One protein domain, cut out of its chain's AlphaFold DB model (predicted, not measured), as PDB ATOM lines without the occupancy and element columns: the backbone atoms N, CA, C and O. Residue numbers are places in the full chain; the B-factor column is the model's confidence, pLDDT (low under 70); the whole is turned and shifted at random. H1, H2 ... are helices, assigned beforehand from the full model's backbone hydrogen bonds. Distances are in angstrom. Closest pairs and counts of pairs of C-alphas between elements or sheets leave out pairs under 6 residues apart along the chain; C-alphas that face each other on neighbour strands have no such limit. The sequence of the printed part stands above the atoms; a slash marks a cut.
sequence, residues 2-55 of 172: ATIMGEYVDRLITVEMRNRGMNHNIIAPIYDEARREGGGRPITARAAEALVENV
ATOM      1  N   ALA A   2     177.554 -69.923  51.548       78.56
ATOM      2  CA  ALA A   2     177.098 -70.574  50.308       78.56
ATOM      3  C   ALA A   2     176.268 -71.852  50.535       78.56
ATOM      4  O   ALA A   2     175.208 -71.997  49.943       78.56
ATOM      5  N   THR A   3     176.672 -72.725  51.463       87.56
ATOM      6  CA  THR A   3     175.927 -73.958  51.785       87.56
ATOM      7  C   THR A   3     174.530 -73.690  52.347       87.56
ATOM      8  O   THR A   3     173.587 -74.372  51.976       87.56
ATOM      9  N   ILE A   4     174.378 -72.682  53.212       93.81
ATOM     10  CA  ILE A   4     173.071 -72.330  53.789       93.81
ATOM     11  C   ILE A   4     172.153 -71.770  52.697       93.81
ATOM     12  O   ILE A   4     170.994 -72.157  52.611       93.81
ATOM     13  N   MET A   5     172.682 -70.897  51.834       94.19
ATOM     14  CA  MET A   5     171.923 -70.360  50.700       94.19
ATOM     15  C   MET A   5     171.521 -71.467  49.722       94.19
ATOM     16  O   MET A   5     170.358 -71.536  49.345       94.19
ATOM     17  N   GLY A   6     172.450 -72.359  49.370       96.06
ATOM     18  CA  GLY A   6     172.174 -73.505  48.503       96.06
ATOM     19  C   GLY A   6     171.101 -74.428  49.069       96.06
ATOM     20  O   GLY A   6     170.249 -74.880  48.321       96.06
ATOM     21  N   GLU A   7     171.070 -74.647  50.388       96.31
ATOM     22  CA  GLU A   7     170.016 -75.445  51.027       96.31
ATOM     23  C   GLU A   7     168.625 -74.847  50.786       96.31
ATOM     24  O   GLU A   7     167.675 -75.564  50.474       96.31
ATOM     25  N   TYR A   8     168.488 -73.528  50.922       97.06
ATOM     26  CA  TYR A   8     167.209 -72.866  50.693       97.06
ATOM     27  C   TYR A   8     166.842 -72.798  49.214       97.06
ATOM     28  O   TYR A   8     165.673 -72.977  48.890       97.06
ATOM     29  N   VAL A   9     167.815 -72.570  48.328       96.56
ATOM     30  CA  VAL A   9     167.571 -72.573  46.881       96.56
ATOM     31  C   VAL A   9     167.129 -73.958  46.426       96.56
ATOM     32  O   VAL A   9     166.069 -74.053  45.816       96.56
ATOM     33  N   ASP A  10     167.867 -75.013  46.777       97.31
ATOM     34  CA  ASP A  10     167.527 -76.386  46.397       97.31
ATOM     35  C   ASP A  10     166.112 -76.731  46.865       97.31
ATOM     36  O   ASP A  10     165.275 -77.110  46.056       97.31
ATOM     37  N   ARG A  11     165.790 -76.461  48.137       95.75
ATOM     38  CA  ARG A  11     164.439 -76.685  48.674       95.75
ATOM     39  C   ARG A  11     163.341 -75.949  47.912       95.75
ATOM     40  O   ARG A  11     162.228 -76.459  47.863       95.75
ATOM     41  N   LEU A  12     163.612 -74.751  47.390       96.00
ATOM     42  CA  LEU A  12     162.643 -73.968  46.617       96.00
ATOM     43  C   LEU A  12     162.469 -74.516  45.198       96.00
ATOM     44  O   LEU A  12     161.340 -74.593  44.721       96.00
ATOM     45  N   ILE A  13     163.558 -74.906  44.535       94.56
ATOM     46  CA  ILE A  13     163.511 -75.402  43.151       94.56
ATOM     47  C   ILE A  13     163.122 -76.883  43.058       94.56
ATOM     48  O   ILE A  13     162.798 -77.361  41.978       94.56
ATOM     49  N   THR A  14     163.115 -77.609  44.180       95.50
ATOM     50  CA  THR A  14     162.662 -79.005  44.260       95.50
ATOM     51  C   THR A  14     161.274 -79.145  44.885       95.50
ATOM     52  O   THR A  14     160.879 -80.252  45.262       95.50
ATOM     53  N   VAL A  15     160.518 -78.049  45.036       93.94
ATOM     54  CA  VAL A  15     159.108 -78.142  45.437       93.94
ATOM     55  C   VAL A  15     158.337 -78.839  44.323       93.94
ATOM     56  O   VAL A  15     158.289 -78.373  43.187       93.94
ATOM     57  N   GLU A  16     157.693 -79.954  44.653       91.19
ATOM     58  CA  GLU A  16     156.912 -80.709  43.682       91.19
ATOM     59  C   GLU A  16     155.566 -80.017  43.409       91.19
ATOM     60  O   GLU A  16     154.575 -80.229  44.106       91.19
ATOM     61  N   MET A  17     155.541 -79.161  42.384       89.25
ATOM     62  CA  MET A  17     154.342 -78.463  41.907       89.25
ATOM     63  C   MET A  17     153.825 -79.125  40.626       89.25
ATOM     64  O   MET A  17     154.187 -78.733  39.520       89.25
ATOM     65  N   ARG A  18     152.987 -80.157  40.770       85.25
ATOM     66  CA  ARG A  18     152.484 -80.965  39.647       85.25
ATOM     67  C   ARG A  18     150.970 -80.886  39.486       85.25
ATOM     68  O   ARG A  18     150.231 -80.662  40.444       85.25
ATOM     69  N   ASN A  19     150.502 -81.062  38.250       86.44
ATOM     70  CA  ASN A  19     149.073 -81.159  37.966       86.44
ATOM     71  C   ASN A  19     148.518 -82.532  38.410       86.44
ATOM     72  O   ASN A  19     149.262 -83.492  38.601       86.44
ATOM     73  N   ARG A  20     147.188 -82.646  38.540       82.81
ATOM     74  CA  ARG A  20     146.526 -83.870  39.039       82.81
ATOM     75  C   ARG A  20     146.778 -85.126  38.190       82.81
ATOM     76  O   ARG A  20     146.578 -86.221  38.699       82.81
ATOM     77  N   GLY A  21     147.150 -84.973  36.919       87.00
ATOM     78  CA  GLY A  21     147.370 -86.080  35.984       87.00
ATOM     79  C   GLY A  21     148.800 -86.623  35.977       87.00
ATOM     80  O   GLY A  21     149.066 -87.599  35.285       87.00
ATOM     81  N   MET A  22     149.720 -86.007  36.721       88.31
ATOM     82  CA  MET A  22     151.117 -86.427  36.786       88.31
ATOM     83  C   MET A  22     151.380 -87.317  38.001       88.31
ATOM     84  O   MET A  22     150.684 -87.262  39.015       88.31
ATOM     85  N   ASN A  23     152.433 -88.127  37.916       88.50
ATOM     86  CA  ASN A  23     152.922 -88.880  39.068       88.50
ATOM     87  C   ASN A  23     153.417 -87.920  40.163       88.50
ATOM     88  O   ASN A  23     154.005 -86.885  39.844       88.50
ATOM     89  N   HIS A  24     153.202 -88.290  41.425       90.94
ATOM     90  CA  HIS A  24     153.584 -87.506  42.602       90.94
ATOM     91  C   HIS A  24     154.655 -88.235  43.428       90.94
ATOM     92  O   HIS A  24     154.769 -89.459  43.335       90.94
ATOM     93  N   ASN A  25     155.359 -87.501  44.293       90.62
ATOM     94  CA  ASN A  25     156.442 -87.984  45.158       90.62
ATOM     95  C   ASN A  25     157.663 -88.481  44.373       90.62
ATOM     96  O   ASN A  25     158.272 -89.488  44.732       90.62
ATOM     97  N   ILE A  26     158.003 -87.790  43.286       92.69
ATOM     98  CA  ILE A  26     159.148 -88.144  42.435       92.69
ATOM     99  C   ILE A  26     160.316 -87.181  42.643       92.69
ATOM    100  O   ILE A  26     161.466 -87.617  42.662       92.69
ATOM    101  N   ILE A  27     160.050 -85.885  42.821       94.25
ATOM    102  CA  ILE A  27     161.111 -84.870  42.788       94.25
ATOM    103  C   ILE A  27     162.005 -84.963  44.024       94.25
ATOM    104  O   ILE A  27     163.227 -84.983  43.890       94.25
ATOM    105  N   ALA A  28     161.413 -85.079  45.218       93.88
ATOM    106  CA  ALA A  28     162.180 -85.158  46.460       93.88
ATOM    107  C   ALA A  28     163.111 -86.391  46.513       93.88
ATOM    108  O   ALA A  28     164.306 -86.191  46.725       93.88
ATOM    109  N   PRO A  29     162.652 -87.632  46.229       95.56
ATOM    110  CA  PRO A  29     163.549 -88.788  46.198       95.56
ATOM    111  C   PRO A  29     164.682 -88.677  45.168       95.56
ATOM    112  O   PRO A  29     165.809 -89.061  45.468       95.56
ATOM    113  N   ILE A  30     164.406 -88.141  43.970       96.00
ATOM    114  CA  ILE A  30     165.442 -87.935  42.943       96.00
ATOM    115  C   ILE A  30     166.477 -86.916  43.421       96.00
ATOM    116  O   ILE A  30     167.676 -87.149  43.282       96.00
ATOM    117  N   TYR A  31     166.028 -85.798  43.993       96.88
ATOM    118  CA  TYR A  31     166.928 -84.781  44.525       96.88
ATOM    119  C   TYR A  31     167.795 -85.325  45.666       96.88
ATOM    120  O   TYR A  31     169.007 -85.115  45.655       96.88
ATOM    121  N   ASP A  32     167.199 -86.042  46.624       96.81
ATOM    122  CA  ASP A  32     167.924 -86.602  47.766       96.81
ATOM    123  C   ASP A  32     169.010 -87.581  47.304       96.81
ATOM    124  O   ASP A  32     170.143 -87.529  47.794       96.81
ATOM    125  N   GLU A  33     168.701 -88.420  46.314       97.75
ATOM    126  CA  GLU A  33     169.666 -89.359  45.751       97.75
ATOM    127  C   GLU A  33     170.770 -88.645  44.960       97.75
ATOM    128  O   GLU A  33     171.953 -88.885  45.205       97.75
ATOM    129  N   ALA A  34     170.421 -87.684  44.099       96.81
ATOM    130  CA  ALA A  34     171.401 -86.881  43.366       96.81
ATOM    131  C   ALA A  34     172.329 -86.098  44.313       96.81
ATOM    132  O   ALA A  34     173.540 -85.993  44.092       96.81
ATOM    133  N   ARG A  35     171.785 -85.574  45.418       97.12
ATOM    134  CA  ARG A  35     172.559 -84.904  46.465       97.12
ATOM    135  C   ARG A  35     173.488 -85.887  47.169       97.12
ATOM    136  O   ARG A  35     174.649 -85.549  47.409       97.12
ATOM    137  N   ARG A  36     173.003 -87.087  47.503       97.50
ATOM    138  CA  ARG A  36     173.786 -88.153  48.146       97.50
ATOM    139  C   ARG A  36     174.966 -88.569  47.270       97.50
ATOM    140  O   ARG A  36     176.099 -88.554  47.752       97.50
ATOM    141  N   GLU A  37     174.723 -88.878  45.997       96.88
ATOM    142  CA  GLU A  37     175.774 -89.198  45.020       96.88
ATOM    143  C   GLU A  37     176.749 -88.032  44.830       96.88
ATOM    144  O   GLU A  37     177.961 -88.213  44.729       96.88
ATOM    145  N   GLY A  38     176.229 -86.809  44.891       92.19
ATOM    146  CA  GLY A  38     176.987 -85.571  44.858       92.19
ATOM    147  C   GLY A  38     177.815 -85.240  46.108       92.19
ATOM    148  O   GLY A  38     178.340 -84.131  46.216       92.19
ATOM    149  N   GLY A  39     177.942 -86.137  47.085       93.38
ATOM    150  CA  GLY A  39     178.721 -85.874  48.299       93.38
ATOM    151  C   GLY A  39     177.982 -85.044  49.357       93.38
ATOM    152  O   GLY A  39     178.612 -84.411  50.205       93.38
ATOM    153  N   GLY A  40     176.648 -85.023  49.316       95.25
ATOM    154  CA  GLY A  40     175.779 -84.588  50.416       95.25
ATOM    155  C   GLY A  40     175.587 -83.077  50.580       95.25
ATOM    156  O   GLY A  40     174.762 -82.649  51.393       95.25
ATOM    157  N   ARG A  41     176.301 -82.242  49.819       96.00
ATOM    158  CA  ARG A  41     176.118 -80.778  49.821       96.00
ATOM    159  C   ARG A  41     175.030 -80.357  48.817       96.00
ATOM    160  O   ARG A  41     174.863 -81.063  47.825       96.00
ATOM    161  N   PRO A  42     174.353 -79.208  49.025       97.56
ATOM    162  CA  PRO A  42     173.384 -78.675  48.068       97.56
ATOM    163  C   PRO A  42     173.952 -78.617  46.646       97.56
ATOM    164  O   PRO A  42     175.081 -78.151  46.439       97.56
ATOM    165  N   ILE A  43     173.185 -79.109  45.679       97.06
ATOM    166  CA  ILE A  43     173.600 -79.273  44.286       97.06
ATOM    167  C   ILE A  43     173.839 -77.900  43.656       97.06
ATOM    168  O   ILE A  43     174.876 -77.701  43.022       97.06
ATOM    169  N   THR A  44     172.959 -76.921  43.903       96.44
ATOM    170  CA  THR A  44     173.141 -75.561  43.369       96.44
ATOM    171  C   THR A  44     174.395 -74.883  43.906       96.44
ATOM    172  O   THR A  44     175.107 -74.235  43.142       96.44
ATOM    173  N   ALA A  45     174.723 -75.066  45.191       96.69
ATOM    174  CA  ALA A  45     175.946 -74.509  45.767       96.69
ATOM    175  C   ALA A  45     177.193 -75.102  45.102       96.69
ATOM    176  O   ALA A  45     178.110 -74.363  44.759       96.69
ATOM    177  N   ARG A  46     177.214 -76.421  44.881       96.19
ATOM    178  CA  ARG A  46     178.331 -77.094  44.205       96.19
ATOM    179  C   ARG A  46     178.475 -76.649  42.751       96.19
ATOM    180  O   ARG A  46     179.589 -76.387  42.313       96.19
ATOM    181  N   ALA A  47     177.367 -76.541  42.018       95.56
ATOM    182  CA  ALA A  47     177.377 -76.062  40.638       95.56
ATOM    183  C   ALA A  47     177.874 -74.608  40.549       95.56
ATOM    184  O   ALA A  47     178.717 -74.293  39.710       95.56
ATOM    185  N   ALA A  48     177.408 -73.733  41.446       96.06
ATOM    186  CA  ALA A  48     177.842 -72.341  41.500       96.06
ATOM    187  C   ALA A  48     179.330 -72.206  41.859       96.06
ATOM    188  O   ALA A  48     180.039 -71.439  41.213       96.06
ATOM    189  N   GLU A  49     179.817 -72.959  42.851       95.88
ATOM    190  CA  GLU A  49     181.240 -72.994  43.221       95.88
ATOM    191  C   GLU A  49     182.105 -73.462  42.048       95.88
ATOM    192  O   GLU A  49     183.055 -72.772  41.688       95.88
ATOM    193  N   ALA A  50     181.723 -74.553  41.377       96.00
ATOM    194  CA  ALA A  50     182.451 -75.053  40.214       96.00
ATOM    195  C   ALA A  50     182.534 -74.012  39.084       96.00
ATOM    196  O   ALA A  50     183.591 -73.857  38.472       96.00
ATOM    197  N   LEU A  51     181.454 -73.266  38.825       97.81
ATOM    198  CA  LEU A  51     181.468 -72.174  37.848       97.81
ATOM    199  C   LEU A  51     182.381 -71.025  38.287       97.81
ATOM    200  O   LEU A  51     183.198 -70.580  37.493       97.81
ATOM    201  N   VAL A  52     182.285 -70.566  39.537       97.62
ATOM    202  CA  VAL A  52     183.116 -69.463  40.063       97.62
ATOM    203  C   VAL A  52     184.606 -69.821  40.066       97.62
ATOM    204  O   VAL A  52     185.443 -68.962  39.811       97.62
ATOM    205  N   GLU A  53     184.946 -71.077  40.347       97.88
ATOM    206  CA  GLU A  53     186.332 -71.556  40.382       97.88
ATOM    207  C   GLU A  53     186.952 -71.698  38.988       97.88
ATOM    208  O   GLU A  53     188.170 -71.583  38.845       97.88
ATOM    209  N   ASN A  54     186.136 -71.961  37.962       98.31
ATOM    210  CA  ASN A  54     186.632 -72.316  36.634       98.31
ATOM    211  C   ASN A  54     186.355 -71.266  35.559       98.31
ATOM    212  O   ASN A  54     187.079 -71.254  34.573       98.31
ATOM    213  N   VAL A  55     185.349 -70.407  35.703       98.62
ATOM    214  CA  VAL A  55     184.952 -69.431  34.679       98.62
ATOM    215  C   VAL A  55     185.377 -68.028  35.098       98.62
ATOM    216  O   VAL A  55     184.986 -67.537  36.156       98.62
TER     217      VAL A  55
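Overview. This is residues 2 to 55 of the 172 residues of the protein "DUF4392 domain-containing protein" of Halomonas sp. JB37 (UniProt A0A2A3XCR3). H1 and H2 form the two long sides of a loose, drawn-out loop, running back past each other in roughly opposite directions with a gap between them; the stretch of residues 14 to 26 makes the turn at one end, and residues 38 to 42 cross back at the other. H3 begins beside H1 and leads away from the loop, with residues 50 to 55 sticking out at the end opposite to that turn. The printed part has 54 residues with three named helices, H1, H2 and H3 in that order along the chain, and no named strand; the class is all helix. It is loose, with a radius of gyration of the C-alphas of 12.9 A, and the C-alphas span 42 by 20 by 18 A, a rod.

Along the chain. Start at C-alpha 2, at (177.098, -70.574, 50.308); from there H1, residues 2 to 13, runs 16.1 A to C-alpha 13 at (163.511, -75.402, 43.151). H3, residues 43 to 54, has as many residues as H1: find C-alpha 43 at (173.600, -79.273, 44.286) and follow the helix for 16.6 A to C-alpha 54 at (186.632, -72.316, 36.634). Between them in the chain lies H2, residues 27 to 37, which is 15.5 A long.

Arrangement. Look first at Gly 6 in H1 and Ala 45 in H3, whose C-alphas are 4.8 A apart, the closest of the two helices. H1 and H3 touch, H3 with residues 43 to 45 alone. They stand at a steep tilt of 52 degrees and run opposite ways. H2 touches no helix. H2 and H3 are close but not clearly touching; their closest C-alphas, those of Arg 35 and Ile 43, are 6.1 A apart. These two run the same way at a steep tilt of 48 degrees. H1 and H2 are near each other, with 5 pairs of C-alphas within 10 A. In H1, H2 and H3 every O i to N i+4 pair is within hydrogen-bond range.

Size, cuts and confidence. The two C-alphas farthest apart, those of Gly 21 and Glu 53, lie 41.8 A from each other, while those of Ala 2 and Val 55, the first and last printed, are 17.5 A apart. The link from H1 to H2, 13 residues, is long; the link from H2 to H3, 5 residues, is tight. Residues 50 to 55, of which 50 to 54 belong to H3, stand free. The printed part has no cut. Its mean pLDDT is 94.1, and no printed residue is under 70.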